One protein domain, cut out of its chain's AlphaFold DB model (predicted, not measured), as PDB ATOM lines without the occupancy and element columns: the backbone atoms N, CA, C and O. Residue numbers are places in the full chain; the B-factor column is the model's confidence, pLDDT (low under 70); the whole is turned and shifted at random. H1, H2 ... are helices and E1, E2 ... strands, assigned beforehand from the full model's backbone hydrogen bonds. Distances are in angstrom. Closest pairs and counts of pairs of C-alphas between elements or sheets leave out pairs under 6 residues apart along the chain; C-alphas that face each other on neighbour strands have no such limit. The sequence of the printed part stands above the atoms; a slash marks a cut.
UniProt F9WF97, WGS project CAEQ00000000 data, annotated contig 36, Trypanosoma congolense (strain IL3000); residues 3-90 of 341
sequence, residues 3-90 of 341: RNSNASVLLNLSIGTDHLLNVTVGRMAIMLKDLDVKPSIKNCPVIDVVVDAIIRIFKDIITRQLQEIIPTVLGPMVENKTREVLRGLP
ATOM      1  N   ARG A   3     -13.504  -0.963  45.184       74.06
ATOM      2  CA  ARG A   3     -14.636  -0.396  45.941       74.06
ATOM      3  C   ARG A   3     -14.414   1.089  46.242       74.06
ATOM      4  O   ARG A   3     -13.283   1.573  46.236       74.06
ATOM      5  N   ASN A   4     -15.513   1.798  46.510       79.69
ATOM      6  CA  ASN A   4     -15.522   3.208  46.925       79.69
ATOM      7  C   ASN A   4     -14.805   4.162  45.955       79.69
ATOM      8  O   ASN A   4     -14.237   5.179  46.361       79.69
ATOM      9  N   SER A   5     -14.827   3.831  44.665       81.38
ATOM     10  CA  SER A   5     -14.261   4.676  43.624       81.38
ATOM     11  C   SER A   5     -15.216   5.781  43.213       81.38
ATOM     12  O   SER A   5     -16.429   5.593  43.205       81.38
ATOM     13  N   ASN A   6     -14.652   6.920  42.828       84.38
ATOM     14  CA  ASN A   6     -15.391   8.015  42.217       84.38
ATOM     15  C   ASN A   6     -14.829   8.287  40.822       84.38
ATOM     16  O   ASN A   6     -13.621   8.191  40.617       84.38
ATOM     17  N   ALA A   7     -15.686   8.644  39.876       83.94
ATOM     18  CA  ALA A   7     -15.286   9.082  38.551       83.94
ATOM     19  C   ALA A   7     -15.984  10.404  38.243       83.94
ATOM     20  O   ALA A   7     -17.166  10.579  38.520       83.94
ATOM     21  N   SER A   8     -15.241  11.331  37.656       86.75
ATOM     22  CA  SER A   8     -15.768  12.600  37.167       86.75
ATOM     23  C   SER A   8     -15.319  12.797  35.731       86.75
ATOM     24  O   SER A   8     -14.173  12.502  35.382       86.75
ATOM     25  N   VAL A   9     -16.235  13.279  34.900       86.75
ATOM     26  CA  VAL A   9     -15.972  13.636  33.511       86.75
ATOM     27  C   VAL A   9     -16.584  15.002  33.244       86.75
ATOM     28  O   VAL A   9     -17.748  15.246  33.548       86.75
ATOM     29  N   LEU A  10     -15.774  15.897  32.697       87.50
ATOM     30  CA  LEU A  10     -16.205  17.176  32.168       87.50
ATOM     31  C   LEU A  10     -16.324  17.035  30.654       87.50
ATOM     32  O   LEU A  10     -15.323  16.783  29.982       87.50
ATOM     33  N   LEU A  11     -17.538  17.206  30.141       87.19
ATOM     34  CA  LEU A  11     -17.811  17.253  28.710       87.19
ATOM     35  C   LEU A  11     -17.959  18.708  28.280       87.19
ATOM     36  O   LEU A  11     -18.755  19.451  28.849       87.19
ATOM     37  N   ASN A  12     -17.206  19.085  27.259       88.38
ATOM     38  CA  ASN A  12     -17.341  20.358  26.580       88.38
ATOM     39  C   ASN A  12     -18.159  20.138  25.310       88.38
ATOM     40  O   ASN A  12     -17.907  19.202  24.545       88.38
ATOM     41  N   LEU A  13     -19.138  21.011  25.095       87.56
ATOM     42  CA  LEU A  13     -20.031  20.961  23.948       87.56
ATOM     43  C   LEU A  13     -19.822  22.208  23.095       87.56
ATOM     44  O   LEU A  13     -19.822  23.326  23.609       87.56
ATOM     45  N   SER A  14     -19.655  22.022  21.793       87.00
ATOM     46  CA  SER A  14     -19.564  23.111  20.820       87.00
ATOM     47  C   SER A  14     -20.227  22.711  19.508       87.00
ATOM     48  O   SER A  14     -20.596  21.554  19.321       87.00
ATOM     49  N   ILE A  15     -20.406  23.662  18.594       84.06
ATOM     50  CA  ILE A  15     -20.923  23.383  17.251       84.06
ATOM     51  C   ILE A  15     -19.790  23.472  16.242       84.06
ATOM     52  O   ILE A  15     -19.023  24.437  16.245       84.06
ATOM     53  N   GLY A  16     -19.689  22.450  15.394       79.12
ATOM     54  CA  GLY A  16     -18.814  22.465  14.232       79.12
ATOM     55  C   GLY A  16     -19.385  23.313  13.096       79.12
ATOM     56  O   GLY A  16     -20.575  23.616  13.041       79.12
ATOM     57  N   THR A  17     -18.543  23.669  12.130       78.62
ATOM     58  CA  THR A  17     -18.970  24.373  10.905       78.62
ATOM     59  C   THR A  17     -19.947  23.558  10.048       78.62
ATOM     60  O   THR A  17     -20.568  24.095   9.141       78.62
ATOM     61  N   ASP A  18     -20.067  22.261  10.323       78.50
ATOM     62  CA  ASP A  18     -21.005  21.310   9.728       78.50
ATOM     63  C   ASP A  18     -22.388  21.304  10.410       78.50
ATOM     64  O   ASP A  18     -23.231  20.482  10.061       78.50
ATOM     65  N   HIS A  19     -22.635  22.207  11.368       79.19
ATOM     66  CA  HIS A  19     -23.856  22.263  12.183       79.19
ATOM     67  C   HIS A  19     -24.114  20.999  13.018       79.19
ATOM     68  O   HIS A  19     -25.243  20.752  13.451       79.19
ATOM     69  N   LEU A  20     -23.071  20.209  13.287       81.31
ATOM     70  CA  LEU A  20     -23.138  19.067  14.189       81.31
ATOM     71  C   LEU A  20     -22.618  19.444  15.577       81.31
ATOM     72  O   LEU A  20     -21.704  20.260  15.727       81.31
ATOM     73  N   LEU A  21     -23.187  18.815  16.610       82.12
ATOM     74  CA  LEU A  21     -22.697  18.977  17.973       82.12
ATOM     75  C   LEU A  21     -21.374  18.224  18.128       82.12
ATOM     76  O   LEU A  21     -21.308  16.997  18.008       82.12
ATOM     77  N   ASN A  22     -20.314  18.969  18.409       84.75
ATOM     78  CA  ASN A  22     -19.034  18.420  18.794       84.75
ATOM     79  C   ASN A  22     -18.990  18.236  20.312       84.75
ATOM     80  O   ASN A  22     -19.340  19.132  21.081       84.75
ATOM     81  N   VAL A  23     -18.535  17.059  20.727       86.19
ATOM     82  CA  VAL A  23     -18.354  16.692  22.130       86.19
ATOM     83  C   VAL A  23     -16.889  16.363  22.333       86.19
ATOM     84  O   VAL A  23     -16.342  15.521  21.612       86.19
ATOM     85  N   THR A  24     -16.274  17.028  23.306       87.38
ATOM     86  CA  THR A  24     -14.909  16.751  23.751       87.38
ATOM     87  C   THR A  24     -14.880  16.538  25.259       87.38
ATOM     88  O   THR A  24     -15.646  17.135  26.015       87.38
ATOM     89  N   VAL A  25     -14.010  15.654  25.720       85.69
ATOM     90  CA  VAL A  25     -13.743  15.407  27.130       85.69
ATOM     91  C   VAL A  25     -12.673  16.400  27.558       85.69
ATOM     92  O   VAL A  25     -11.526  16.331  27.130       85.69
ATOM     93  N   GLY A  26     -13.051  17.349  28.412       82.94
ATOM     94  CA  GLY A  26     -12.123  18.335  28.959       82.94
ATOM     95  C   GLY A  26     -11.233  17.730  30.040       82.94
ATOM     96  O   GLY A  26     -10.014  17.680  29.914       82.94
ATOM     97  N   ARG A  27     -11.849  17.249  31.123       84.56
ATOM     98  CA  ARG A  27     -11.140  16.606  32.236       84.56
ATOM     99  C   ARG A  27     -11.869  15.342  32.644       84.56
ATOM    100  O   ARG A  27     -13.047  15.396  32.982       84.56
ATOM    101  N   MET A  28     -11.158  14.223  32.662       85.38
ATOM    102  CA  MET A  28     -11.629  12.986  33.268       85.38
ATOM    103  C   MET A  28     -10.704  12.637  34.428       85.38
ATOM    104  O   MET A  28      -9.484  12.647  34.283       85.38
ATOM    105  N   ALA A  29     -11.281  12.375  35.594       84.88
ATOM    106  CA  ALA A  29     -10.536  11.989  36.781       84.88
ATOM    107  C   ALA A  29     -11.230  10.817  37.458       84.88
ATOM    108  O   ALA A  29     -12.444  10.833  37.665       84.88
ATOM    109  N   ILE A  30     -10.437   9.812  37.817       83.69
ATOM    110  CA  ILE A  30     -10.902   8.623  38.519       83.69
ATOM    111  C   ILE A  30     -10.138   8.529  39.828       83.69
ATOM    112  O   ILE A  30      -8.913   8.611  39.879       83.69
ATOM    113  N   MET A  31     -10.881   8.370  40.911       83.62
ATOM    114  CA  MET A  31     -10.352   8.164  42.240       83.62
ATOM    115  C   MET A  31     -10.623   6.724  42.654       83.62
ATOM    116  O   MET A  31     -11.775   6.351  42.861       83.62
ATOM    117  N   LEU A  32      -9.575   5.913  42.759       80.44
ATOM    118  CA  LEU A  32      -9.666   4.536  43.232       80.44
ATOM    119  C   LEU A  32      -9.260   4.516  44.710       80.44
ATOM    120  O   LEU A  32      -8.118   4.830  45.022       80.44
ATOM    121  N   LYS A  33     -10.196   4.207  45.617       75.12
ATOM    122  CA  LYS A  33      -9.910   4.157  47.063       75.12
ATOM    123  C   LYS A  33      -9.496   2.762  47.512       75.12
ATOM    124  O   LYS A  33      -8.398   2.579  48.026       75.12
ATOM    125  N   ASP A  34     -10.344   1.766  47.268       77.69
ATOM    126  CA  ASP A  34     -10.131   0.426  47.810       77.69
ATOM    127  C   ASP A  34      -9.865  -0.576  46.691       77.69
ATOM    128  O   ASP A  34     -10.784  -1.194  46.152       77.69
ATOM    129  N   LEU A  35      -8.589  -0.751  46.340       73.25
ATOM    130  CA  LEU A  35      -8.147  -1.848  45.478       73.25
ATOM    131  C   LEU A  35      -7.864  -3.099  46.329       73.25
ATOM    132  O   LEU A  35      -6.891  -3.154  47.076       73.25
ATOM    133  N   ASP A  36      -8.733  -4.099  46.245       71.94
ATOM    134  CA  ASP A  36      -8.545  -5.406  46.880       71.94
ATOM    135  C   ASP A  36      -7.902  -6.375  45.878       71.94
ATOM    136  O   ASP A  36      -8.521  -6.732  44.866       71.94
ATOM    137  N   VAL A  37      -6.654  -6.764  46.132       67.12
ATOM    138  CA  VAL A  37      -5.903  -7.733  45.326       67.12
ATOM    139  C   VAL A  37      -5.807  -9.006  46.152       67.12
ATOM    140  O   VAL A  37      -5.143  -9.021  47.182       67.12
ATOM    141  N   LYS A  38      -6.488 -10.062  45.707       66.25
ATOM    142  CA  LYS A  38      -6.464 -11.361  46.382       66.25
ATOM    143  C   LYS A  38      -5.441 -12.262  45.699       66.25
ATOM    144  O   LYS A  38      -5.699 -12.675  44.565       66.25
ATOM    145  N   PRO A  39      -4.303 -12.569  46.338       64.19
ATOM    146  CA  PRO A  39      -3.425 -13.605  45.831       64.19
ATOM    147  C   PRO A  39      -4.113 -14.965  45.974       64.19
ATOM    148  O   PRO A  39      -4.851 -15.215  46.923       64.19
ATOM    149  N   SER A  40      -3.875 -15.858  45.019       58.91
ATOM    150  CA  SER A  40      -4.250 -17.266  45.134       58.91
ATOM    151  C   SER A  40      -2.997 -18.094  44.907       58.91
ATOM    152  O   SER A  40      -2.643 -18.378  43.764       58.91
ATOM    153  N   ILE A  41      -2.330 -18.481  45.993       62.06
ATOM    154  CA  ILE A  41      -1.182 -19.388  45.957       62.06
ATOM    155  C   ILE A  41      -1.591 -20.668  46.684       62.06
ATOM    156  O   ILE A  41      -1.988 -20.649  47.844       62.06
ATOM    157  N   LYS A  42      -1.546 -21.809  45.989       59.66
ATOM    158  CA  LYS A  42      -1.807 -23.107  46.624       59.66
ATOM    159  C   LYS A  42      -0.605 -23.511  47.487       59.66
ATOM    160  O   LYS A  42       0.514 -23.548  46.991       59.66
ATOM    161  N   ASN A  43      -0.875 -23.905  48.736       58.00
ATOM    162  CA  ASN A  43       0.030 -24.615  49.652       58.00
ATOM    163  C   ASN A  43       1.317 -23.881  50.101       58.00
ATOM    164  O   ASN A  43       2.365 -24.518  50.180       58.00
ATOM    165  N   CYS A  44       1.267 -22.589  50.464       59.38
ATOM    166  CA  CYS A  44       2.391 -21.931  51.162       59.38
ATOM    167  C   CYS A  44       1.972 -20.724  52.043       59.38
ATOM    168  O   CYS A  44       2.073 -19.581  51.603       59.38
ATOM    169  N   PRO A  45       1.611 -20.942  53.325       61.06
ATOM    170  CA  PRO A  45       1.122 -19.884  54.227       61.06
ATOM    171  C   PRO A  45       2.144 -18.776  54.539       61.06
ATOM    172  O   PRO A  45       1.785 -17.644  54.839       61.06
ATOM    173  N   VAL A  46       3.443 -19.097  54.494       60.97
ATOM    174  CA  VAL A  46       4.533 -18.141  54.779       60.97
ATOM    175  C   VAL A  46       4.763 -17.189  53.601       60.97
ATOM    176  O   VAL A  46       5.150 -16.038  53.794       60.97
ATOM    177  N   ILE A  47       4.482 -17.650  52.378       62.78
ATOM    178  CA  ILE A  47       4.562 -16.823  51.172       62.78
ATOM    179  C   ILE A  47       3.398 -15.829  51.139       62.78
ATOM    180  O   ILE A  47       3.606 -14.709  50.687       62.78
ATOM    181  N   ASP A  48       2.233 -16.171  51.695       61.47
ATOM    182  CA  ASP A  48       1.065 -15.280  51.724       61.47
ATOM    183  C   ASP A  48       1.352 -13.952  52.448       61.47
ATOM    184  O   ASP A  48       0.973 -12.898  51.950       61.47
ATOM    185  N   VAL A  49       2.113 -13.954  53.553       64.38
ATOM    186  CA  VAL A  49       2.485 -12.719  54.283       64.38
ATOM    187  C   VAL A  49       3.433 -11.832  53.467       64.38
ATOM    188  O   VAL A  49       3.289 -10.608  53.439       64.38
ATOM    189  N   VAL A  50       4.406 -12.443  52.787       63.97
ATOM    190  CA  VAL A  50       5.357 -11.730  51.918       63.97
ATOM    191  C   VAL A  50       4.635 -11.185  50.687       63.97
ATOM    192  O   VAL A  50       4.865 -10.047  50.281       63.97
ATOM    193  N   VAL A  51       3.718 -11.967  50.124       65.88
ATOM    194  CA  VAL A  51       2.899 -11.592  48.973       65.88
ATOM    195  C   VAL A  51       1.903 -10.498  49.339       65.88
ATOM    196  O   VAL A  51       1.781  -9.556  48.569       65.88
ATOM    197  N   ASP A  52       1.287 -10.519  50.518       66.56
ATOM    198  CA  ASP A  52       0.426  -9.433  51.005       66.56
ATOM    199  C   ASP A  52       1.202  -8.123  51.209       66.56
ATOM    200  O   ASP A  52       0.712  -7.040  50.870       66.56
ATOM    201  N   ALA A  53       2.436  -8.194  51.721       66.94
ATOM    202  CA  ALA A  53       3.308  -7.028  51.857       66.94
ATOM    203  C   ALA A  53       3.706  -6.451  50.486       66.94
ATOM    204  O   ALA A  53       3.616  -5.241  50.267       66.94
ATOM    205  N   ILE A  54       4.072  -7.322  49.540       66.75
ATOM    206  CA  ILE A  54       4.367  -6.962  48.147       66.75
ATOM    207  C   ILE A  54       3.127  -6.350  47.481       66.75
ATOM    208  O   ILE A  54       3.213  -5.293  46.859       66.75
ATOM    209  N   ILE A  55       1.957  -6.957  47.666       70.12
ATOM    210  CA  ILE A  55       0.682  -6.476  47.140       70.12
ATOM    211  C   ILE A  55       0.358  -5.085  47.671       70.12
ATOM    212  O   ILE A  55      -0.073  -4.254  46.884       70.12
ATOM    213  N   ARG A  56       0.584  -4.788  48.956       70.69
ATOM    214  CA  ARG A  56       0.376  -3.432  49.498       70.69
ATOM    215  C   ARG A  56       1.272  -2.393  48.826       70.69
ATOM    216  O   ARG A  56       0.785  -1.315  48.510       70.69
ATOM    217  N   ILE A  57       2.533  -2.728  48.556       70.94
ATOM    218  CA  ILE A  57       3.475  -1.834  47.861       70.94
ATOM    219  C   ILE A  57       3.034  -1.608  46.411       70.94
ATOM    220  O   ILE A  57       2.976  -0.475  45.933       70.94
ATOM    221  N   PHE A  58       2.680  -2.682  45.703       71.94
ATOM    222  CA  PHE A  58       2.210  -2.577  44.325       71.94
ATOM    223  C   PHE A  58       0.814  -1.969  44.225       71.94
ATOM    224  O   PHE A  58       0.504  -1.378  43.201       71.94
ATOM    225  N   LYS A  59      -0.021  -2.056  45.261       76.12
ATOM    226  CA  LYS A  59      -1.387  -1.525  45.263       76.12
ATOM    227  C   LYS A  59      -1.401  -0.030  44.983       76.12
ATOM    228  O   LYS A  59      -2.180   0.392  44.133       76.12
ATOM    229  N   ASP A  60      -0.534   0.749  45.619       76.06
ATOM    230  CA  ASP A  60      -0.464   2.197  45.390       76.06
ATOM    231  C   ASP A  60       0.043   2.518  43.977       76.06
ATOM    232  O   ASP A  60      -0.488   3.402  43.304       76.06
ATOM    233  N   ILE A  61       1.011   1.738  43.483       79.88
ATOM    234  CA  ILE A  61       1.552   1.867  42.123       79.88
ATOM    235  C   ILE A  61       0.481   1.537  41.076       79.88
ATOM    236  O   ILE A  61       0.267   2.319  40.152       79.88
ATOM    237  N   ILE A  62      -0.212   0.408  41.233       77.44
ATOM    238  CA  ILE A  62      -1.303  -0.046  40.363       77.44
ATOM    239  C   ILE A  62      -2.439   0.975  40.395       77.44
ATOM    240  O   ILE A  62      -2.960   1.338  39.348       77.44
ATOM    241  N   THR A  63      -2.801   1.472  41.578       82.00
ATOM    242  CA  THR A  63      -3.837   2.498  41.746       82.00
ATOM    243  C   THR A  63      -3.465   3.751  40.960       82.00
ATOM    244  O   THR A  63      -4.248   4.178  40.116       82.00
ATOM    245  N   ARG A  64      -2.250   4.283  41.145       83.19
ATOM    246  CA  ARG A  64      -1.776   5.465  40.414       83.19
ATOM    247  C   ARG A  64      -1.761   5.237  38.901       83.19
ATOM    248  O   ARG A  64      -2.295   6.057  38.163       83.19
ATOM    249  N   GLN A  65      -1.222   4.105  38.445       82.75
ATOM    250  CA  GLN A  65      -1.193   3.774  37.018       82.75
ATOM    251  C   GLN A  65      -2.598   3.653  36.424       82.75
ATOM    252  O   GLN A  65      -2.855   4.186  35.352       82.75
ATOM    253  N   LEU A  66      -3.535   3.004  37.116       81.56
ATOM    254  CA  LEU A  66      -4.922   2.916  36.659       81.56
ATOM    255  C   LEU A  66      -5.584   4.298  36.607       81.56
ATOM    256  O   LEU A  66      -6.321   4.589  35.671       81.56
ATOM    257  N   GLN A  67      -5.310   5.176  37.569       86.38
ATOM    258  CA  GLN A  67      -5.845   6.540  37.566       86.38
ATOM    259  C   GLN A  67      -5.278   7.417  36.442       86.38
ATOM    260  O   GLN A  67      -5.959   8.349  36.022       86.38
ATOM    261  N   GLU A  68      -4.082   7.117  35.934       86.06
ATOM    262  CA  GLU A  68      -3.479   7.782  34.769       86.06
ATOM    263  C   GLU A  68      -3.962   7.173  33.440       86.06
ATOM    264  O   GLU A  68      -4.310   7.889  32.498       86.06
ATOM    265  N   ILE A  69      -4.034   5.843  33.361       85.31
ATOM    266  CA  ILE A  69      -4.370   5.114  32.131       85.31
ATOM    267  C   ILE A  69      -5.869   5.174  31.838       85.31
ATOM    268  O   ILE A  69      -6.269   5.387  30.697       85.31
ATOM    269  N   ILE A  70      -6.734   4.993  32.841       84.50
ATOM    270  CA  ILE A  70      -8.171   4.887  32.574       84.50
ATOM    271  C   ILE A  70      -8.723   6.173  31.922       84.50
ATOM    272  O   ILE A  70      -9.428   6.040  30.923       84.50
ATOM    273  N   PRO A  71      -8.396   7.402  32.372       85.50
ATOM    274  CA  PRO A  71      -8.843   8.617  31.691       85.50
ATOM    275  C   PRO A  71      -8.376   8.735  30.236       85.50
ATOM    276  O   PRO A  71      -9.144   9.185  29.387       85.50
ATOM    277  N   THR A  72      -7.143   8.313  29.935       84.81
ATOM    278  CA  THR A  72      -6.579   8.397  28.576       84.81
ATOM    279  C   THR A  72      -7.219   7.396  27.616       84.81
ATOM    280  O   THR A  72      -7.375   7.700  26.436       84.81
ATOM    281  N   VAL A  73      -7.659   6.240  28.120       84.81
ATOM    282  CA  VAL A  73      -8.375   5.229  27.330       84.81
ATOM    283  C   VAL A  73      -9.869   5.548  27.216       84.81
ATOM    284  O   VAL A  73     -10.434   5.489  26.124       84.81
ATOM    285  N   LEU A  74     -10.527   5.891  28.326       84.81
ATOM    286  CA  LEU A  74     -11.977   6.098  28.355       84.81
ATOM    287  C   LEU A  74     -12.407   7.448  27.785       84.81
ATOM    288  O   LEU A  74     -13.498   7.522  27.228       84.81
ATOM    289  N   GLY A  75     -11.587   8.498  27.890       85.19
ATOM    290  CA  GLY A  75     -11.906   9.822  27.346       85.19
ATOM    291  C   GLY A  75     -12.315   9.763  25.866       85.19
ATOM    292  O   GLY A  75     -13.469  10.063  25.553       85.19
ATOM    293  N   PRO A  76     -11.443   9.269  24.968       86.31
ATOM    294  CA  PRO A  76     -11.764   9.122  23.548       86.31
ATOM    295  C   PRO A  76     -12.960   8.200  23.277       86.31
ATOM    296  O   PRO A  76     -13.733   8.445  22.351       86.31
ATOM    297  N   MET A  77     -13.152   7.145  24.081       85.19
ATOM    298  CA  MET A  77     -14.309   6.253  23.940       85.19
ATOM    299  C   MET A  77     -15.623   6.975  24.248       85.19
ATOM    300  O   MET A  77     -16.581   6.849  23.484       85.19
ATOM    301  N   VAL A  78     -15.665   7.747  25.339       84.94
ATOM    302  CA  VAL A  78     -16.832   8.549  25.730       84.94
ATOM    303  C   VAL A  78     -17.138   9.595  24.663       84.94
ATOM    304  O   VAL A  78     -18.294   9.710  24.252       84.94
ATOM    305  N   GLU A  79     -16.127  10.309  24.163       86.31
ATOM    306  CA  GLU A  79     -16.304  11.266  23.063       86.31
ATOM    307  C   GLU A  79     -16.905  10.598  21.827       86.31
ATOM    308  O   GLU A  79     -17.925  11.054  21.307       86.31
ATOM    309  N   ASN A  80     -16.294   9.501  21.370       85.38
ATOM    310  CA  ASN A  80     -16.694   8.843  20.135       85.38
ATOM    311  C   ASN A  80     -18.114   8.275  20.237       85.38
ATOM    312  O   ASN A  80     -18.923   8.482  19.336       85.38
ATOM    313  N   LYS A  81     -18.457   7.630  21.361       82.25
ATOM    314  CA  LYS A  81     -19.802   7.078  21.574       82.25
ATOM    315  C   LYS A  81     -20.866   8.156  21.717       82.25
ATOM    316  O   LYS A  81     -21.944   8.020  21.144       82.25
ATOM    317  N   THR A  82     -20.565   9.245  22.420       81.38
ATOM    318  CA  THR A  82     -21.506  10.368  22.534       81.38
ATOM    319  C   THR A  82     -21.739  11.007  21.165       81.38
ATOM    320  O   THR A  82     -22.881  11.248  20.777       81.38
ATOM    321  N   ARG A  83     -20.669  11.203  20.382       82.00
ATOM    322  CA  ARG A  83     -20.748  11.734  19.017       82.00
ATOM    323  C   ARG A  83     -21.527  10.813  18.079       82.00
ATOM    324  O   ARG A  83     -22.318  11.310  17.287       82.00
ATOM    325  N   GLU A  84     -21.332   9.500  18.166       80.50
ATOM    326  CA  GLU A  84     -22.067   8.498  17.380       80.50
ATOM    327  C   GLU A  84     -23.579   8.592  17.628       80.50
ATOM    328  O   GLU A  84     -24.355   8.687  16.678       80.50
ATOM    329  N   VAL A  85     -23.997   8.646  18.899       76.00
ATOM    330  CA  VAL A  85     -25.416   8.776  19.271       76.00
ATOM    331  C   VAL A  85     -26.013  10.079  18.736       76.00
ATOM    332  O   VAL A  85     -27.090  10.057  18.144       76.00
ATOM    333  N   LEU A  86     -25.307  11.201  18.902       76.62
ATOM    334  CA  LEU A  86     -25.784  12.518  18.470       76.62
ATOM    335  C   LEU A  86     -25.852  12.652  16.945       76.62
ATOM    336  O   LEU A  86     -26.819  13.201  16.429       76.62
ATOM    337  N   ARG A  87     -24.868  12.110  16.214       74.25
ATOM    338  CA  ARG A  87     -24.865  12.089  14.739       74.25
ATOM    339  C   ARG A  87     -25.958  11.205  14.144       74.25
ATOM    340  O   ARG A  87     -26.301  11.373  12.981       74.25
ATOM    341  N   GLY A  88     -26.502  10.269  14.919       69.06
ATOM    342  CA  GLY A  88     -27.647   9.462  14.506       69.06
ATOM    343  C   GLY A  88     -28.978  10.223  14.493       69.06
ATOM    344  O   GLY A  88     -29.976   9.672  14.024       69.06
ATOM    345  N   LEU A  89     -29.025  11.451  15.020       69.56
ATOM    346  CA  LEU A  89     -30.228  12.279  15.027       69.56
ATOM    347  C   LEU A  89     -30.317  13.089  13.720       69.56
ATOM    348  O   LEU A  89     -29.335  13.724  13.343       69.56
ATOM    349  N   PRO A  90     -31.478  13.126  13.037       68.94
ATOM    350  CA  PRO A  90     -31.666  13.901  11.809       68.94
ATOM    351  C   PRO A  90     -31.896  15.392  12.125       68.94
ATOM    352  O   PRO A  90     -32.944  15.954  11.808       68.94
TER     353      PRO A  90
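AT A GLANCE: This is residues 3 to 90 of the 341 residues of an uncharacterized protein of Trypanosoma congolense (strain IL3000) (UniProt F9WF97). A long two-stranded hairpin, E1 and E2, has one much longer helix, H1, running along it; residues 63 to 87 of H1 pack on the hairpin, mostly on E2. Past the hairpin's open end, the link of residues 32 to 44 runs out to the far end of a rod, where H1 begins and runs back; residues 42 to 47 stick out there. The printed part has 88 residues, with two named strands and one named helix in the order E1, E2, H1, an antiparallel sheet in the order E1 - E2, and a mixed class of helices and strands. It is extended, with a radius of gyration of the C-alphas of 20.0 A and spans of 65 by 21 by 18 A.

HOW THE PARTS SIT: E1, residues 6 to 15, and E2, residues 21 to 31, form an antiparallel hairpin, with 164 degrees between their directions. N 8 and O 29 are 2.8 A apart and N 22 and O 14 are 2.8 A apart, both within hydrogen-bond range. H1, residues 45 to 87, has 20 pairs of C-alphas within 8 A of E2, the closest being those of Met 28 and Pro 71, 5.4 A apart. E1 and H1 are near each other, with 13 pairs of C-alphas within 10 A. In H1, 31 of 39 O i to N i+4 pairs are within hydrogen-bond range.

IN THESE COORDINATES: E1 measures 29.8 A from C-alpha 6 at (-15.391, 8.015, 42.217) to C-alpha 15. E2 measures 29.3 A. H1 measures 57.1 A, from C-alpha 45 at (1.122, -19.884, 54.227) to C-alpha 87 at (-24.865, 12.089, 14.739), with a kink of 38 degrees near residue 56.

THE WHOLE: The two C-alphas farthest apart, those of Thr 17 and Val 46, are 65.5 A apart. The printed part has no cut. The link from E1 to E2 is tight; that from E2 to H1 is long. Mean pLDDT of the printed part is 77.5, with residues 37 to 54 and 88 to 90 under 70.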